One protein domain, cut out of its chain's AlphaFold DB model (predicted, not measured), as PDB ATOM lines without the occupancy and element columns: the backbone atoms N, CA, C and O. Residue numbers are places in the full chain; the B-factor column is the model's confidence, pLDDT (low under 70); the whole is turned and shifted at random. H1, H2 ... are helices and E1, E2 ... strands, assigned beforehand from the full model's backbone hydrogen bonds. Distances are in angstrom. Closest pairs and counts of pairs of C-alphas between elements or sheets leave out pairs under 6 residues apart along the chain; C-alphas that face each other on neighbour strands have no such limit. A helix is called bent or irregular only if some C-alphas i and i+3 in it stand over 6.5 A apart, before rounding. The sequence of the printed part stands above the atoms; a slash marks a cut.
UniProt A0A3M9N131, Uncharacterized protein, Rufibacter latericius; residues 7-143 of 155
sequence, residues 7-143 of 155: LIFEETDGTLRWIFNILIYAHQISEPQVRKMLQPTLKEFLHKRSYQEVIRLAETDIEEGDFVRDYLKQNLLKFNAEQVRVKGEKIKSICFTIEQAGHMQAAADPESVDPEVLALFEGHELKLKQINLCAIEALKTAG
ATOM      1  N   LEU A   7      27.957  21.063 341.171       86.12
ATOM      2  CA  LEU A   7      28.885  20.117 340.555       86.12
ATOM      3  C   LEU A   7      30.275  20.746 340.463       86.12
ATOM      4  O   LEU A   7      30.405  21.951 340.236       86.12
ATOM      5  N   ILE A   8      31.305  19.927 340.647       87.12
ATOM      6  CA  ILE A   8      32.703  20.304 340.444       87.12
ATOM      7  C   ILE A   8      33.217  19.418 339.317       87.12
ATOM      8  O   ILE A   8      33.174  18.198 339.440       87.12
ATOM      9  N   PHE A   9      33.648  20.041 338.228       84.44
ATOM     10  CA  PHE A   9      34.287  19.367 337.105       84.44
ATOM     11  C   PHE A   9      35.791  19.564 337.208       84.44
ATOM     12  O   PHE A   9      36.242  20.694 337.421       84.44
ATOM     13  N   GLU A  10      36.552  18.489 337.041       82.81
ATOM     14  CA  GLU A  10      38.013  18.525 337.071       82.81
ATOM     15  C   GLU A  10      38.552  18.370 335.652       82.81
ATOM     16  O   GLU A  10      38.038  17.572 334.870       82.81
ATOM     17  N   GLU A  11      39.612  19.094 335.288       73.19
ATOM     18  CA  GLU A  11      40.197  18.950 333.946       73.19
ATOM     19  C   GLU A  11      40.662  17.504 333.664       73.19
ATOM     20  O   GLU A  11      40.618  17.040 332.524       73.19
ATOM     21  N   THR A  12      41.031  16.762 334.711       77.56
ATOM     22  CA  THR A  12      41.497  15.371 334.657       77.56
ATOM     23  C   THR A  12      40.411  14.347 334.330       77.56
ATOM     24  O   THR A  12      40.746  13.252 333.882       77.56
ATOM     25  N   ASP A  13      39.123  14.663 334.513       74.44
ATOM     26  CA  ASP A  13      38.019  13.719 334.271       74.44
ATOM     27  C   ASP A  13      37.590  13.632 332.788       74.44
ATOM     28  O   ASP A  13      36.790  12.774 332.395       74.44
ATOM     29  N   GLY A  14      38.109  14.539 331.950       81.12
ATOM     30  CA  GLY A  14      37.811  14.647 330.519       81.12
ATOM     31  C   GLY A  14      36.379  15.090 330.178       81.12
ATOM     32  O   GLY A  14      36.088  15.373 329.020       81.12
ATOM     33  N   THR A  15      35.473  15.188 331.149       83.06
ATOM     34  CA  THR A  15      34.089  15.654 330.988       83.06
ATOM     35  C   THR A  15      34.048  17.135 330.677       83.06
ATOM     36  O   THR A  15      33.383  17.532 329.721       83.06
ATOM     37  N   LEU A  16      34.800  17.946 331.428       83.88
ATOM     38  CA  LEU A  16      34.890  19.381 331.156       83.88
ATOM     39  C   LEU A  16      35.441  19.626 329.747       83.88
ATOM     40  O   LEU A  16      34.877  20.392 328.973       83.88
ATOM     41  N   ARG A  17      36.511  18.911 329.391       87.25
ATOM     42  CA  ARG A  17      37.118  18.965 328.057       87.25
ATOM     43  C   ARG A  17      36.103  18.640 326.962       87.25
ATOM     44  O   ARG A  17      35.965  19.410 326.020       87.25
ATOM     45  N   TRP A  18      35.383  17.533 327.116       89.81
ATOM     46  CA  TRP A  18      34.389  17.072 326.150       89.81
ATOM     47  C   TRP A  18      33.258  18.091 325.951       89.81
ATOM     48  O   TRP A  18      32.987  18.489 324.821       89.81
ATOM     49  N   ILE A  19      32.671  18.600 327.044       88.44
ATOM     50  CA  ILE A  19      31.597  19.609 326.986       88.44
ATOM     51  C   ILE A  19      32.074  20.852 326.235       88.44
ATOM     52  O   ILE A  19      31.371  21.373 325.371       88.44
ATOM     53  N   PHE A  20      33.276  21.335 326.548       89.50
ATOM     54  CA  PHE A  20      33.794  22.531 325.899       89.50
ATOM     55  C   PHE A  20      34.140  22.303 324.438       89.50
ATOM     56  O   PHE A  20      33.885  23.199 323.641       89.50
ATOM     57  N   ASN A  21      34.636  21.126 324.060       90.94
ATOM     58  CA  ASN A  21      34.854  20.818 322.650       90.94
ATOM     59  C   ASN A  21      33.538  20.894 321.856       90.94
ATOM     60  O   ASN A  21      33.533  21.462 320.768       90.94
ATOM     61  N   ILE A  22      32.412  20.453 322.428       91.56
ATOM     62  CA  ILE A  22      31.084  20.606 321.807       91.56
ATOM     63  C   ILE A  22      30.643  22.064 321.746       91.56
ATOM     64  O   ILE A  22      30.156  22.506 320.712       91.56
ATOM     65  N   LEU A  23      30.827  22.836 322.819       91.38
ATOM     66  CA  LEU A  23      30.471  24.261 322.820       91.38
ATOM     67  C   LEU A  23      31.298  25.060 321.805       91.38
ATOM     68  O   LEU A  23      30.779  25.974 321.167       91.38
ATOM     69  N   ILE A  24      32.578  24.727 321.659       92.62
ATOM     70  CA  ILE A  24      33.485  25.364 320.705       92.62
ATOM     71  C   ILE A  24      33.133  24.941 319.275       92.62
ATOM     72  O   ILE A  24      33.077  25.798 318.399       92.62
ATOM     73  N   TYR A  25      32.834  23.660 319.046       92.50
ATOM     74  CA  TYR A  25      32.320  23.179 317.765       92.50
ATOM     75  C   TYR A  25      31.021  23.886 317.375       92.50
ATOM     76  O   TYR A  25      30.947  24.487 316.309       92.50
ATOM     77  N   ALA A  26      30.038  23.927 318.278       90.44
ATOM     78  CA  ALA A  26      28.791  24.648 318.063       90.44
ATOM     79  C   ALA A  26      29.052  26.131 317.756       90.44
ATOM     80  O   ALA A  26      28.452  26.686 316.840       90.44
ATOM     81  N   HIS A  27      29.986  26.775 318.461       92.56
ATOM     82  CA  HIS A  27      30.390  28.145 318.154       92.56
ATOM     83  C   HIS A  27      31.002  28.284 316.749       92.56
ATOM     84  O   HIS A  27      30.749  29.289 316.093       92.56
ATOM     85  N   GLN A  28      31.783  27.315 316.273       91.19
ATOM     86  CA  GLN A  28      32.384  27.355 314.937       91.19
ATOM     87  C   GLN A  28      31.315  27.288 313.838       91.19
ATOM     88  O   GLN A  28      31.292  28.133 312.945       91.19
ATOM     89  N   ILE A  29      30.395  26.326 313.932       87.56
ATOM     90  CA  ILE A  29      29.457  26.018 312.842       87.56
ATOM     91  C   ILE A  29      28.179  26.867 312.856       87.56
ATOM     92  O   ILE A  29      27.464  26.938 311.862       87.56
ATOM     93  N   SER A  30      27.860  27.517 313.978       89.00
ATOM     94  CA  SER A  30      26.576  28.214 314.110       89.00
ATOM     95  C   SER A  30      26.578  29.608 313.492       89.00
ATOM     96  O   SER A  30      27.613  30.255 313.351       89.00
ATOM     97  N   GLU A  31      25.387  30.136 313.226       88.56
ATOM     98  CA  GLU A  31      25.188  31.513 312.779       88.56
ATOM     99  C   GLU A  31      25.643  32.560 313.820       88.56
ATOM    100  O   GLU A  31      25.629  32.292 315.031       88.56
ATOM    101  N   PRO A  32      25.973  33.801 313.401       89.38
ATOM    102  CA  PRO A  32      26.553  34.825 314.277       89.38
ATOM    103  C   PRO A  32      25.785  35.105 315.576       89.38
ATOM    104  O   PRO A  32      26.399  35.439 316.592       89.38
ATOM    105  N   GLN A  33      24.455  34.987 315.570       89.38
ATOM    106  CA  GLN A  33      23.638  35.177 316.771       89.38
ATOM    107  C   GLN A  33      23.923  34.100 317.823       89.38
ATOM    108  O   GLN A  33      24.170  34.426 318.985       89.38
ATOM    109  N   VAL A  34      23.948  32.831 317.415       87.00
ATOM    110  CA  VAL A  34      24.233  31.698 318.301       87.00
ATOM    111  C   VAL A  34      25.679  31.757 318.787       87.00
ATOM    112  O   VAL A  34      25.926  31.590 319.981       87.00
ATOM    113  N   ARG A  35      26.634  32.119 317.912       90.25
ATOM    114  CA  ARG A  35      28.035  32.343 318.320       90.25
ATOM    115  C   ARG A  35      28.123  33.339 319.473       90.25
ATOM    116  O   ARG A  35      28.709  33.040 320.513       90.25
ATOM    117  N   LYS A  36      27.468  34.499 319.336       90.31
ATOM    118  CA  LYS A  36      27.420  35.534 320.383       90.31
ATOM    119  C   LYS A  36      26.800  35.035 321.689       90.31
ATOM    120  O   LYS A  36      27.245  35.460 322.750       90.31
ATOM    121  N   MET A  37      25.813  34.140 321.633       88.31
ATOM    122  CA  MET A  37      25.205  33.548 322.832       88.31
ATOM    123  C   MET A  37      26.146  32.585 323.569       88.31
ATOM    124  O   MET A  37      26.074  32.493 324.792       88.31
ATOM    125  N   LEU A  38      27.046  31.900 322.857       88.50
ATOM    126  CA  LEU A  38      28.008  30.955 323.444       88.50
ATOM    127  C   LEU A  38      29.254  31.644 324.028       88.50
ATOM    128  O   LEU A  38      29.859  31.142 324.980       88.50
ATOM    129  N   GLN A  39      29.628  32.814 323.500       92.06
ATOM    130  CA  GLN A  39      30.833  33.549 323.905       92.06
ATOM    131  C   GLN A  39      30.958  33.842 325.412       92.06
ATOM    132  O   GLN A  39      32.064  33.679 325.927       92.06
ATOM    133  N   PRO A  40      29.904  34.245 326.155       91.56
ATOM    134  CA  PRO A  40      30.012  34.489 327.593       91.56
ATOM    135  C   PRO A  40      30.504  33.265 328.370       91.56
ATOM    136  O   PRO A  40      31.423  33.389 329.178       91.56
ATOM    137  N   THR A  41      29.958  32.084 328.072       88.69
ATOM    138  CA  THR A  41      30.366  30.817 328.694       88.69
ATOM    139  C   THR A  41      31.807  30.478 328.325       88.69
ATOM    140  O   THR A  41      32.622  30.192 329.197       88.69
ATOM    141  N   LEU A  42      32.167  30.574 327.043       90.94
ATOM    142  CA  LEU A  42      33.538  30.313 326.595       90.94
ATOM    143  C   LEU A  42      34.545  31.258 327.270       90.94
ATOM    144  O   LEU A  42      35.596  30.814 327.726       90.94
ATOM    145  N   LYS A  43      34.209  32.544 327.396       93.31
ATOM    146  CA  LYS A  43      35.051  33.562 328.037       93.31
ATOM    147  C   LYS A  43      35.217  33.337 329.540       93.31
ATOM    148  O   LYS A  43      36.281  33.634 330.077       93.31
ATOM    149  N   GLU A  44      34.172  32.865 330.217       88.94
ATOM    150  CA  GLU A  44      34.203  32.577 331.653       88.94
ATOM    151  C   GLU A  44      35.222  31.472 331.970       88.94
ATOM    152  O   GLU A  44      36.034  31.608 332.888       88.94
ATOM    153  N   PHE A  45      35.223  30.399 331.179       87.50
ATOM    154  CA  PHE A  45      35.935  29.172 331.535       87.50
ATOM    155  C   PHE A  45      37.265  28.965 330.805       87.50
ATOM    156  O   PHE A  45      38.160  28.324 331.359       87.50
ATOM    157  N   LEU A  46      37.444  29.504 329.598       90.25
ATOM    158  CA  LEU A  46      38.689  29.345 328.845       90.25
ATOM    159  C   LEU A  46      39.746  30.372 329.252       90.25
ATOM    160  O   LEU A  46      39.452  31.552 329.453       90.25
ATOM    161  N   HIS A  47      41.009  29.935 329.262       92.38
ATOM    162  CA  HIS A  47      42.156  30.829 329.369       92.38
ATOM    163  C   HIS A  47      42.075  31.935 328.319       92.38
ATOM    164  O   HIS A  47      41.732  31.670 327.167       92.38
ATOM    165  N   LYS A  48      42.438  33.171 328.687       93.69
ATOM    166  CA  LYS A  48      42.302  34.351 327.813       93.69
ATOM    167  C   LYS A  48      42.833  34.117 326.394       93.69
ATOM    168  O   LYS A  48      42.172  34.498 325.434       93.69
ATOM    169  N   ARG A  49      44.002  33.476 326.265       93.44
ATOM    170  CA  ARG A  49      44.591  33.133 324.957       93.44
ATOM    171  C   ARG A  49      43.760  32.095 324.198       93.44
ATOM    172  O   ARG A  49      43.512  32.285 323.019       93.44
ATOM    173  N   SER A  50      43.295  31.049 324.879       92.62
ATOM    174  CA  SER A  50      42.429  30.019 324.292       92.62
ATOM    175  C   SER A  50      41.109  30.616 323.802       92.62
ATOM    176  O   SER A  50      40.668  30.303 322.706       92.62
ATOM    177  N   TYR A  51      40.500  31.512 324.585       94.88
ATOM    178  CA  TYR A  51      39.284  32.212 324.178       94.88
ATOM    179  C   TYR A  51      39.512  33.049 322.915       94.88
ATOM    180  O   TYR A  51      38.745  32.940 321.966       94.88
ATOM    181  N   GLN A  52      40.579  33.855 322.878       94.25
ATOM    182  CA  GLN A  52      40.916  34.659 321.698       94.25
ATOM    183  C   GLN A  52      41.144  33.794 320.456       94.25
ATOM    184  O   GLN A  52      40.696  34.164 319.375       94.25
ATOM    185  N   GLU A  53      41.788  32.642 320.625       92.56
ATOM    186  CA  GLU A  53      42.009  31.700 319.534       92.56
ATOM    187  C   GLU A  53      40.695  31.111 319.006       92.56
ATOM    188  O   GLU A  53      40.493  31.080 317.798       92.56
ATOM    189  N   VAL A  54      39.753  30.744 319.883       92.06
ATOM    190  CA  VAL A  54      38.412  30.288 319.466       92.06
ATOM    191  C   VAL A  54      37.673  31.359 318.659       92.06
ATOM    192  O   VAL A  54      37.042  31.038 317.656       92.06
ATOM    193  N   ILE A  55      37.761  32.633 319.059       93.62
ATOM    194  CA  ILE A  55      37.141  33.727 318.295       93.62
ATOM    195  C   ILE A  55      37.800  33.876 316.922       93.62
ATOM    196  O   ILE A  55      37.093  33.982 315.927       93.62
ATOM    197  N   ARG A  56      39.136  33.833 316.867       92.56
ATOM    198  CA  ARG A  56      39.898  33.934 315.616       92.56
ATOM    199  C   ARG A  56      39.548  32.804 314.645       92.56
ATOM    200  O   ARG A  56      39.371  33.063 313.463       92.56
ATOM    201  N   LEU A  57      39.452  31.565 315.127       90.19
ATOM    202  CA  LEU A  57      39.144  30.394 314.294       90.19
ATOM    203  C   LEU A  57      37.735  30.456 313.689       90.19
ATOM    204  O   LEU A  57      37.543  30.047 312.545       90.19
ATOM    205  N   ALA A  58      36.774  31.051 314.395       88.69
ATOM    206  CA  ALA A  58      35.417  31.239 313.880       88.69
ATOM    207  C   ALA A  58      35.324  32.245 312.719       88.69
ATOM    208  O   ALA A  58      34.299  32.298 312.038       88.69
ATOM    209  N   GLU A  59      36.366  33.046 312.495       87.94
ATOM    210  CA  GLU A  59      36.488  33.965 311.355       87.94
ATOM    211  C   GLU A  59      37.217  33.326 310.163       87.94
ATOM    212  O   GLU A  59      37.403  33.981 309.139       87.94
ATOM    213  N   THR A  60      37.652  32.069 310.288       87.19
ATOM    214  CA  THR A  60      38.341  31.340 309.217       87.19
ATOM    215  C   THR A  60      37.391  30.418 308.463       87.19
ATOM    216  O   THR A  60      36.504  29.818 309.069       87.19
ATOM    217  N   ASP A  61      37.645  30.241 307.167       85.62
ATOM    218  CA  ASP A  61      36.940  29.287 306.298       85.62
ATOM    219  C   ASP A  61      37.522  27.865 306.420       85.62
ATOM    220  O   ASP A  61      37.713  27.163 305.430       85.62
ATOM    221  N   ILE A  62      37.885  27.454 307.639       89.00
ATOM    222  CA  ILE A  62      38.390  26.104 307.896       89.00
ATOM    223  C   ILE A  62      37.258  25.083 307.752       89.00
ATOM    224  O   ILE A  62      36.159  25.289 308.269       89.00
ATOM    225  N   GLU A  63      37.537  23.969 307.077       89.56
ATOM    226  CA  GLU A  63      36.590  22.861 306.980       89.56
ATOM    227  C   GLU A  63      36.346  22.218 308.356       89.56
ATOM    228  O   GLU A  63      37.236  22.160 309.209       89.56
ATOM    229  N   GLU A  64      35.128  21.728 308.594       88.62
ATOM    230  CA  GLU A  64      34.714  21.233 309.915       88.62
ATOM    231  C   GLU A  64      35.564  20.050 310.404       88.62
ATOM    232  O   GLU A  64      35.981  20.032 311.565       88.62
ATOM    233  N   GLY A  65      35.868  19.090 309.524       88.38
ATOM    234  CA  GLY A  65      36.718  17.940 309.850       88.38
ATOM    235  C   GLY A  65      38.131  18.360 310.262       88.38
ATOM    236  O   GLY A  65      38.649  17.917 311.293       88.38
ATOM    237  N   ASP A  66      38.722  19.296 309.518       90.00
ATOM    238  CA  ASP A  66      40.037  19.871 309.812       90.00
ATOM    239  C   ASP A  66      40.034  20.638 311.136       90.00
ATOM    240  O   ASP A  66      40.941  20.486 311.956       90.00
ATOM    241  N   PHE A  67      38.977  21.403 311.407       91.00
ATOM    242  CA  PHE A  67      38.816  22.094 312.679       91.00
ATOM    243  C   PHE A  67      38.798  21.125 313.869       91.00
ATOM    244  O   PHE A  67      39.497  21.337 314.868       91.00
ATOM    245  N   VAL A  68      38.028  20.038 313.774       90.62
ATOM    246  CA  VAL A  68      37.953  19.046 314.851       90.62
ATOM    247  C   VAL A  68      39.310  18.373 315.065       90.62
ATOM    248  O   VAL A  68      39.809  18.319 316.196       90.62
ATOM    249  N   ARG A  69      39.929  17.896 313.985       89.75
ATOM    250  CA  ARG A  69      41.173  17.123 314.028       89.75
ATOM    251  C   ARG A  69      42.374  17.958 314.477       89.75
ATOM    252  O   ARG A  69      43.147  17.526 315.341       89.75
ATOM    253  N   ASP A  70      42.512  19.162 313.932       87.50
ATOM    254  CA  ASP A  70      43.732  19.960 314.063       87.50
ATOM    255  C   ASP A  70      43.664  20.949 315.240       87.50
ATOM    256  O   ASP A  70      44.705  21.371 315.747       87.50
ATOM    257  N   TYR A  71      42.463  21.263 315.751       86.25
ATOM    258  CA  TYR A  71      42.293  22.208 316.863       86.25
ATOM    259  C   TYR A  71      41.619  21.602 318.096       86.25
ATOM    260  O   TYR A  71      42.156  21.726 319.202       86.25
ATOM    261  N   LEU A  72      40.470  20.934 317.946       87.94
ATOM    262  CA  LEU A  72      39.729  20.420 319.107       87.94
ATOM    263  C   LEU A  72      40.404  19.205 319.754       87.94
ATOM    264  O   LEU A  72      40.516  19.151 320.984       87.94
ATOM    265  N   LYS A  73      40.896  18.248 318.958       84.06
ATOM    266  CA  LYS A  73      41.544  17.029 319.482       84.06
ATOM    267  C   LYS A  73      42.947  17.262 320.050       84.06
ATOM    268  O   LYS A  73      43.404  16.492 320.890       84.06
ATOM    269  N   GLN A  74      43.614  18.350 319.670       82.25
ATOM    270  CA  GLN A  74      44.999  18.631 320.067       82.25
ATOM    271  C   GLN A  74      45.153  19.163 321.509       82.25
ATOM    272  O   GLN A  74      46.264  19.453 321.951       82.25
ATOM    273  N   ASN A  75      44.061  19.313 322.275       76.00
ATOM    274  CA  ASN A  75      44.077  19.826 323.658       76.00
ATOM    275  C   ASN A  75      44.806  21.181 323.819       76.00
ATOM    276  O   ASN A  75      45.382  21.490 324.875       76.00
ATOM    277  N   LEU A  76      44.767  22.007 322.768       78.94
ATOM    278  CA  LEU A  76      45.442  23.308 322.715       78.94
ATOM    279  C   LEU A  76      44.725  24.360 323.567       78.94
ATOM    280  O   LEU A  76      45.350  25.282 324.091       78.94
ATOM    281  N   LEU A  77      43.415  24.200 323.755       81.12
ATOM    282  CA  LEU A  77      42.582  25.144 324.485       81.12
ATOM    283  C   LEU A  77      42.687  24.887 325.989       81.12
ATOM    284  O   LEU A  77      42.202  23.890 326.503       81.12
ATOM    285  N   LYS A  78      43.327  25.779 326.734       86.75
ATOM    286  CA  LYS A  78      43.446  25.672 328.200       86.75
ATOM    287  C   LYS A  78      42.286  26.348 328.924       86.75
ATOM    288  O   LYS A  78      41.784  27.363 328.430       86.75
ATOM    289  N   PHE A  79      41.904  25.814 330.083       85.81
ATOM    290  CA  PHE A  79      40.939  26.423 331.001       85.81
ATOM    291  C   PHE A  79      41.602  27.487 331.890       85.81
ATOM    292  O   PHE A  79      42.818  27.493 332.061       85.81
ATOM    293  N   ASN A  80      40.806  28.410 332.437       85.75
ATOM    294  CA  ASN A  80      41.267  29.400 333.424       85.75
ATOM    295  C   ASN A  80      41.593  28.768 334.786       85.75
ATOM    296  O   ASN A  80      42.378  29.330 335.546       85.75
ATOM    297  N   ALA A  81      40.952  27.645 335.108       83.44
ATOM    298  CA  ALA A  81      41.095  26.934 336.367       83.44
ATOM    299  C   ALA A  81      41.057  25.424 336.114       83.44
ATOM    300  O   ALA A  81      40.325  24.964 335.240       83.44
ATOM    301  N   GLU A  82      41.809  24.670 336.915       81.81
ATOM    302  CA  GLU A  82      41.852  23.198 336.869       81.81
ATOM    303  C   GLU A  82      40.535  22.559 337.335       81.81
ATOM    304  O   GLU A  82      40.223  21.420 336.989       81.81
ATOM    305  N   GLN A  83      39.751  23.309 338.117       83.62
ATOM    306  CA  GLN A  83      38.440  22.909 338.605       83.62
ATOM    307  C   GLN A  83      37.399  23.981 338.301       83.62
ATOM    308  O   GLN A  83      37.605  25.174 338.545       83.62
ATOM    309  N   VAL A  84      36.238  23.538 337.826       82.94
ATOM    310  CA  VAL A  84      35.106  24.399 337.497       82.94
ATOM    311  C   VAL A  84      33.909  24.028 338.360       82.94
ATOM    312  O   VAL A  84      33.371  22.925 338.274       82.94
ATOM    313  N   ARG A  85      33.462  24.974 339.192       86.75
ATOM    314  CA  ARG A  85      32.251  24.818 340.006       86.75
ATOM    315  C   ARG A  85      31.036  25.356 339.259       86.75
ATOM    316  O   ARG A  85      30.985  26.535 338.917       86.75
ATOM    317  N   VAL A  86      30.024  24.512 339.098       85.00
ATOM    318  CA  VAL A  86      28.774  24.829 338.402       85.00
ATOM    319  C   VAL A  86      27.591  24.630 339.342       85.00
ATOM    320  O   VAL A  86      27.566  23.682 340.124       85.00
ATOM    321  N   LYS A  87      26.608  25.531 339.285       85.25
ATOM    322  CA  LYS A  87      25.445  25.538 340.180       85.25
ATOM    323  C   LYS A  87      24.133  25.581 339.410       85.25
ATOM    324  O   LYS A  87      24.069  26.233 338.366       85.25
ATOM    325  N   GLY A  88      23.098  24.965 339.984       79.69
ATOM    326  CA  GLY A  88      21.692  25.168 339.617       79.69
ATOM    327  C   GLY A  88      21.433  25.184 338.108       79.69
ATOM    328  O   GLY A  88      21.666  24.192 337.425       79.69
ATOM    329  N   GLU A  89      20.982  26.331 337.592       80.50
ATOM    330  CA  GLU A  89      20.608  26.542 336.183       80.50
ATOM    331  C   GLU A  89      21.718  26.195 335.181       80.50
ATOM    332  O   GLU A  89      21.448  25.596 334.145       80.50
ATOM    333  N   LYS A  90      22.991  26.457 335.507       83.19
ATOM    334  CA  LYS A  90      24.097  26.088 334.610       83.19
ATOM    335  C   LYS A  90      24.262  24.567 334.488       83.19
ATOM    336  O   LYS A  90      24.690  24.093 333.441       83.19
ATOM    337  N   ILE A  91      23.899  23.794 335.520       84.94
ATOM    338  CA  ILE A  91      23.887  22.322 335.444       84.94
ATOM    339  C   ILE A  91      22.816  21.874 334.445       84.94
ATOM    340  O   ILE A  91      23.095  21.025 333.604       84.94
ATOM    341  N   LYS A  92      21.619  22.481 334.483       83.56
ATOM    342  CA  LYS A  92      20.553  22.190 333.511       83.56
ATOM    343  C   LYS A  92      20.997  22.495 332.084       83.56
ATOM    344  O   LYS A  92      20.774  21.669 331.205       83.56
ATOM    345  N   SER A  93      21.653  23.638 331.865       84.12
ATOM    346  CA  SER A  93      22.191  24.000 330.549       84.12
ATOM    347  C   SER A  93      23.232  22.994 330.059       84.12
ATOM    348  O   SER A  93      23.178  22.603 328.902       84.12
ATOM    349  N   ILE A  94      24.133  22.525 330.933       87.06
ATOM    350  CA  ILE A  94      25.102  21.474 330.583       87.06
ATOM    351  C   ILE A  94      24.381  20.184 330.186       87.06
ATOM    352  O   ILE A  94      24.670  19.641 329.125       87.06
ATOM    353  N   CYS A  95      23.429  19.708 330.997       87.62
ATOM    354  CA  CYS A  95      22.669  18.500 330.673       87.62
ATOM    355  C   CYS A  95      21.937  18.643 329.334       87.62
ATOM    356  O   CYS A  95      22.003  17.732 328.518       87.62
ATOM    357  N   PHE A  96      21.317  19.800 329.082       87.06
ATOM    358  CA  PHE A  96      20.670  20.101 327.807       87.06
ATOM    359  C   PHE A  96      21.663  20.047 326.638       87.06
ATOM    360  O   PHE A  96      21.388  19.391 325.642       87.06
ATOM    361  N   THR A  97      22.842  20.667 326.757       87.56
ATOM    362  CA  THR A  97      23.883  20.602 325.717       87.56
ATOM    363  C   THR A  97      24.313  19.164 325.420       87.56
ATOM    364  O   THR A  97      24.470  18.813 324.254       87.56
ATOM    365  N   ILE A  98      24.481  18.324 326.447       89.12
ATOM    366  CA  ILE A  98      24.855  16.915 326.257       89.12
ATOM    367  C   ILE A  98      23.727  16.139 325.554       89.12
ATOM    368  O   ILE A  98      23.999  15.313 324.687       89.12
ATOM    369  N   GLU A  99      22.465  16.417 325.886       89.38
ATOM    370  CA  GLU A  99      21.307  15.800 325.226       89.38
ATOM    371  C   GLU A  99      21.218  16.213 323.745       89.38
ATOM    372  O   GLU A  99      21.064  15.364 322.867       89.38
ATOM    373  N   GLN A 100      21.413  17.503 323.446       87.38
ATOM    374  CA  GLN A 100      21.448  18.003 322.068       87.38
ATOM    375  C   GLN A 100      22.587  17.382 321.253       87.38
ATOM    376  O   GLN A 100      22.381  17.049 320.089       87.38
ATOM    377  N   ALA A 101      23.756  17.153 321.858       88.31
ATOM    378  CA  ALA A 101      24.848  16.431 321.208       88.31
ATOM    379  C   ALA A 101      24.434  15.009 320.789       88.31
ATOM    380  O   ALA A 101      24.744  14.582 319.679       88.31
ATOM    381  N   GLY A 102      23.673  14.306 321.634       88.38
ATOM    382  CA  GLY A 102      23.109  12.997 321.297       88.38
ATOM    383  C   GLY A 102      22.109  13.052 320.141       88.38
ATOM    384  O   GLY A 102      22.160  12.226 319.232       88.38
ATOM    385  N   HIS A 103      21.239  14.064 320.120       89.12
ATOM    386  CA  HIS A 103      20.312  14.275 319.005       89.12
ATOM    387  C   HIS A 103      21.030  14.582 317.690       89.12
ATOM    388  O   HIS A 103      20.647  14.044 316.654       89.12
ATOM    389  N   MET A 104      22.084  15.403 317.730       86.25
ATOM    390  CA  MET A 104      22.917  15.684 316.561       86.25
ATOM    391  C   MET A 104      23.594  14.414 316.046       86.25
ATOM    392  O   MET A 104      23.548  14.152 314.849       86.25
ATOM    393  N   GLN A 105      24.156  13.596 316.943       88.56
ATOM    394  CA  GLN A 105      24.771  12.321 316.574       88.56
ATOM    395  C   GLN A 105      23.766  11.373 315.905       88.56
ATOM    396  O   GLN A 105      24.082  10.764 314.890       88.56
ATOM    397  N   ALA A 106      22.557  11.255 316.457       88.69
ATOM    398  CA  ALA A 106      21.521  10.367 315.930       88.69
ATOM    399  C   ALA A 106      20.920  10.849 314.598       88.69
ATOM    400  O   ALA A 106      20.429  10.036 313.819       88.69
ATOM    401  N   ALA A 107      20.918  12.162 314.357       88.00
ATOM    402  CA  ALA A 107      20.394  12.765 313.133       88.00
ATOM    403  C   ALA A 107      21.427  12.849 311.998       88.00
ATOM    404  O   ALA A 107      21.044  13.092 310.853       88.00
ATOM    405  N   ALA A 108      22.716  12.692 312.303       86.75
ATOM    406  CA  ALA A 108      23.776  12.777 311.315       86.75
ATOM    407  C   ALA A 108      23.773  11.552 310.388       86.75
ATOM    408  O   ALA A 108      23.719  10.410 310.844       86.75
ATOM    409  N   ASP A 109      23.866  11.801 309.082       87.38
ATOM    410  CA  ASP A 109      24.123  10.758 308.092       87.38
ATOM    411  C   ASP A 109      25.627  10.414 308.092       87.38
ATOM    412  O   ASP A 109      26.437  11.287 307.759       87.38
ATOM    413  N   PRO A 110      26.022   9.174 308.450       80.75
ATOM    414  CA  PRO A 110      27.427   8.785 308.544       80.75
ATOM    415  C   PRO A 110      28.208   8.904 307.234       80.75
ATOM    416  O   PRO A 110      29.431   8.984 307.271       80.75
ATOM    417  N   GLU A 111      27.529   8.892 306.084       86.38
ATOM    418  CA  GLU A 111      28.173   9.031 304.772       86.38
ATOM    419  C   GLU A 111      28.383  10.499 304.368       86.38
ATOM    420  O   GLU A 111      29.183  10.791 303.480       86.38
ATOM    421  N   SER A 112      27.691  11.422 305.041       85.62
ATOM    422  CA  SER A 112      27.682  12.854 304.722       85.62
ATOM    423  C   SER A 112      28.465  13.710 305.725       85.62
ATOM    424  O   SER A 112      28.649  14.903 305.490       85.62
ATOM    425  N   VAL A 113      28.913  13.133 306.845       85.19
ATOM    426  CA  VAL A 113      29.620  13.844 307.921       85.19
ATOM    427  C   VAL A 113      30.985  13.209 308.153       85.19
ATOM    428  O   VAL A 113      31.109  11.988 308.201       85.19
ATOM    429  N   ASP A 114      32.012  14.043 308.331       87.88
ATOM    430  CA  ASP A 114      33.359  13.563 308.641       87.88
ATOM    431  C   ASP A 114      33.342  12.691 309.920       87.88
ATOM    432  O   ASP A 114      32.791  13.113 310.947       87.88
ATOM    433  N   PRO A 115      33.950  11.488 309.908       88.31
ATOM    434  CA  PRO A 115      34.034  10.628 311.088       88.31
ATOM    435  C   PRO A 115      34.595  11.328 312.332       88.31
ATOM    436  O   PRO A 115      34.182  11.030 313.453       88.31
ATOM    437  N   GLU A 116      35.515  12.277 312.157       87.62
ATOM    438  CA  GLU A 116      36.094  13.059 313.247       87.62
ATOM    439  C   GLU A 116      35.040  13.922 313.955       87.62
ATOM    440  O   GLU A 116      35.070  14.043 315.183       87.62
ATOM    441  N   VAL A 117      34.086  14.471 313.195       88.81
ATOM    442  CA  VAL A 117      32.955  15.257 313.704       88.81
ATOM    443  C   VAL A 117      31.965  14.354 314.439       88.81
ATOM    444  O   VAL A 117      31.540  14.690 315.540       88.81
ATOM    445  N   LEU A 118      31.637  13.180 313.893       88.69
ATOM    446  CA  LEU A 118      30.755  12.218 314.572       88.69
ATOM    447  C   LEU A 118      31.343  11.760 315.912       88.69
ATOM    448  O   LEU A 118      30.639  11.728 316.927       88.69
ATOM    449  N   ALA A 119      32.649  11.489 315.933       89.00
ATOM    450  CA  ALA A 119      33.381  11.079 317.127       89.00
ATOM    451  C   ALA A 119      33.387  12.148 318.236       89.00
ATOM    452  O   ALA A 119      33.596  11.822 319.405       89.00
ATOM    453  N   LEU A 120      33.137  13.423 317.912       89.31
ATOM    454  CA  LEU A 120      33.022  14.487 318.912       89.31
ATOM    455  C   LEU A 120      31.836  14.259 319.862       89.31
ATOM    456  O   LEU A 120      31.921  14.589 321.045       89.31
ATOM    457  N   PHE A 121      30.738  13.703 319.346       90.38
ATOM    458  CA  PHE A 121      29.489  13.508 320.088       90.38
ATOM    459  C   PHE A 121      29.392  12.135 320.765       90.38
ATOM    460  O   PHE A 121      28.486  11.887 321.569       90.38
ATOM    461  N   GLU A 122      30.346  11.246 320.489       87.81
ATOM    462  CA  GLU A 122      30.442   9.958 321.162       87.81
ATOM    463  C   GLU A 122      30.647  10.128 322.674       87.81
ATOM    464  O   GLU A 122      31.370  11.003 323.154       87.81
ATOM    465  N   GLY A 123      29.993   9.261 323.451       86.38
ATOM    466  CA  GLY A 123      30.096   9.256 324.911       86.38
ATOM    467  C   GLY A 123      29.135  10.202 325.641       86.38
ATOM    468  O   GLY A 123      29.174  10.241 326.873       86.38
ATOM    469  N   HIS A 124      28.242  10.908 324.936       90.00
ATOM    470  CA  HIS A 124      27.255  11.808 325.547       90.00
ATOM    471  C   HIS A 124      26.382  11.105 326.611       90.00
ATOM    472  O   HIS A 124      26.235  11.615 327.725       90.00
ATOM    473  N   GLU A 125      25.886   9.891 326.337       88.75
ATOM    474  CA  GLU A 125      25.089   9.104 327.295       88.75
ATOM    475  C   GLU A 125      25.867   8.799 328.582       88.75
ATOM    476  O   GLU A 125      25.339   8.903 329.694       88.75
ATOM    477  N   LEU A 126      27.153   8.456 328.442       90.44
ATOM    478  CA  LEU A 126      28.025   8.185 329.580       90.44
ATOM    479  C   LEU A 126      28.189   9.444 330.439       90.44
ATOM    480  O   LEU A 126      28.119   9.347 331.666       90.44
ATOM    481  N   LYS A 127      28.351  10.621 329.819       89.56
ATOM    482  CA  LYS A 127      28.456  11.900 330.539       89.56
ATOM    483  C   LYS A 127      27.169  12.252 331.287       89.56
ATOM    484  O   LYS A 127      27.241  12.612 332.464       89.56
ATOM    485  N   LEU A 128      25.996  12.066 330.674       88.81
ATOM    486  CA  LEU A 128      24.703  12.242 331.358       88.81
ATOM    487  C   LEU A 128      24.567  11.303 332.559       88.81
ATOM    488  O   LEU A 128      24.182  11.729 333.650       88.81
ATOM    489  N   LYS A 129      24.931  10.029 332.385       88.69
ATOM    490  CA  LYS A 129      24.884   9.034 333.460       88.69
ATOM    491  C   LYS A 129      25.815   9.396 334.615       88.69
ATOM    492  O   LYS A 129      25.411   9.269 335.769       88.69
ATOM    493  N   GLN A 130      27.028   9.866 334.328       88.06
ATOM    494  CA  GLN A 130      27.977  10.324 335.349       88.06
ATOM    495  C   GLN A 130      27.404  11.489 336.165       88.06
ATOM    496  O   GLN A 130      27.402  11.423 337.394       88.06
ATOM    497  N   ILE A 131      26.837  12.502 335.502       87.81
ATOM    498  CA  ILE A 131      26.199  13.637 336.183       87.81
ATOM    499  C   ILE A 131      25.031  13.167 337.062       87.81
ATOM    500  O   ILE A 131      24.920  13.593 338.213       87.81
ATOM    501  N   ASN A 132      24.186  12.262 336.553       87.94
ATOM    502  CA  ASN A 132      23.067  11.704 337.311       87.94
ATOM    503  C   ASN A 132      23.550  10.976 338.580       87.94
ATOM    504  O   ASN A 132      23.085  11.259 339.684       87.94
ATOM    505  N   LEU A 133      24.547  10.097 338.448       88.38
ATOM    506  CA  LEU A 133      25.121   9.370 339.582       88.38
ATOM    507  C   LEU A 133      25.700  10.320 340.639       88.38
ATOM    508  O   LEU A 133      25.404  10.157 341.822       88.38
ATOM    509  N   CYS A 134      26.455  11.345 340.230       88.00
ATOM    510  CA  CYS A 134      26.983  12.354 341.150       88.00
ATOM    511  C   CYS A 134      25.865  13.094 341.900       88.00
ATOM    512  O   CYS A 134      25.969  13.307 343.109       88.00
ATOM    513  N   ALA A 135      24.781  13.458 341.211       86.38
ATOM    514  CA  ALA A 135      23.638  14.122 341.829       86.38
ATOM    515  C   ALA A 135      22.916  13.214 342.840       86.38
ATOM    516  O   ALA A 135      22.598  13.655 343.946       86.38
ATOM    517  N   ILE A 136      22.701  11.940 342.498       87.06
ATOM    518  CA  ILE A 136      22.088  10.945 343.390       87.06
ATOM    519  C   ILE A 136      22.928  10.761 344.659       87.06
ATOM    520  O   ILE A 136      22.386  10.814 345.766       87.06
ATOM    521  N   GLU A 137      24.241  10.567 344.522       87.62
ATOM    522  CA  GLU A 137      25.138  10.370 345.667       87.62
ATOM    523  C   GLU A 137      25.212  11.615 346.563       87.62
ATOM    524  O   GLU A 137      25.167  11.501 347.792       87.62
ATOM    525  N   ALA A 138      25.215  12.817 345.977       85.31
ATOM    526  CA  ALA A 138      25.154  14.063 346.740       85.31
ATOM    527  C   ALA A 138      23.854  14.180 347.558       85.31
ATOM    528  O   ALA A 138      23.888  14.539 348.737       85.31
ATOM    529  N   LEU A 139      22.705  13.833 346.967       84.00
ATOM    530  CA  LEU A 139      21.408  13.873 347.651       84.00
ATOM    531  C   LEU A 139      21.314  12.843 348.783       84.00
ATOM    532  O   LEU A 139      20.841  13.174 349.873       84.00
ATOM    533  N   LYS A 140      21.803  11.617 348.561       86.12
ATOM    534  CA  LYS A 140      21.896  10.592 349.615       86.12
ATOM    535  C   LYS A 140      22.777  11.060 350.770       86.12
ATOM    536  O   LYS A 140      22.378  10.939 351.926       86.12
ATOM    537  N   THR A 141      23.934  11.649 350.461       86.25
ATOM    538  CA  THR A 141      24.866  12.201 351.462       86.25
ATOM    539  C   THR A 141      24.219  13.321 352.281       86.25
ATOM    540  O   THR A 141      24.436  13.413 353.485       86.25
ATOM    541  N   ALA A 142      23.357  14.131 351.661       83.81
ATOM    542  CA  ALA A 142      22.569  15.156 352.344       83.81
ATOM    543  C   ALA A 142      21.393  14.601 353.183       83.81
ATOM    544  O   ALA A 142      20.658  15.377 353.794       83.81
ATOM    545  N   GLY A 143      21.204  13.276 353.229       82.81
ATOM    546  CA  GLY A 143      20.203  12.602 354.060       82.81
ATOM    547  C   GLY A 143      18.896  12.239 353.350       82.81
ATOM    548  O   GLY A 143      17.963  11.772 354.009       82.81
TER     549      GLY A 143
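What this domain is: This is residues 7 to 143 of the 155 residues of an uncharacterized protein of Rufibacter latericius (UniProt A0A3M9N131). What shape does the model have? Helix H1 runs through the middle of a helical body, with H2 and H3 over one side of it, H5 and H6 over the other and H4 near its last residues, while a two-stranded ribbon, E1 with E2, lies near its first residues. H7 folds back along H5 and runs on to one end of the longest axis. What is it made of, and how large is it? The printed part has 137 residues, with seven named helices and two named strands in the order E1, H1, H2, H3, H4, E2, H5, H6, H7; the sheet, E1 - E2, is antiparallel and the class is mostly helix. It is compact, with a radius of gyration of the C-alphas of 15.3 A, and spans 53 by 35 by 27 A.

Where its parts are: Where do the first elements run? E1, residues 7 to 10, begins at C-alpha 7, (28.885, 20.117, 340.555). H1 is residues 15 to 29, 21.4 A long, and H2 is residues 32 to 45, 20.4 A. H2 is only just irregular: C-alphas 37 and 40 are 6.8 A apart. What follows? H3 is residues 48 to 57, H4 residues 64 to 72 and E2 residues 83 to 87. H5, residues 89 to 107, is 26.9 A long, and H6 is residues 115 to 121. H7, residues 124 to 141, is 26.0 A long and ends at C-alpha 141, (24.866, 12.201, 351.462).

How they stand to each other: What does the hub, H1, touch? H1 and H2 form a helical hairpin at a shallow tilt of 27 degrees, closest at the C-alphas of His 27 and Arg 35, 4.8 A. H1 touches H5 with residues 19 to 22 alone, closest at Ile 19 and Ile 98, C-alphas 7.3 A apart. It touches H6, C-alphas of Ile 22 and Leu 120 at 7.0 A, and only just H4, with 3 pairs of C-alphas within 8 A, closest at Asn 21 and Leu 72, 6.0 A. Where are H3 and H7? H1, H2 and H3 make an up and down bundle, each running against the one before; H2 and H3 are close but not clearly touching, C-alphas of Lys 43 and Tyr 51 at 5.9 A. H7 touches H5 at a shallow tilt of 29 degrees, opposite ways, closest at the C-alphas of Ile 98 and His 124, 5.7 A. What does the backbone show? Across E1 and E2, N 7 and O 86 are 2.8 A apart and N 9 and O 84 2.9 A, within hydrogen-bond range. Every O i to N i+4 pair is within range in H1, H3, H4, H5 and H7; H2 has 8 of 10 and H6 2 of 3.

The domain as a whole: How far does it reach? The two C-alphas farthest apart are those of Asp 61 and Gly 143, 53.3 A. Are there cuts, long links or doubtful places? The printed part has no cut and no long link. No printed residue is under 70 in pLDDT, and the mean of the printed part is 87.5.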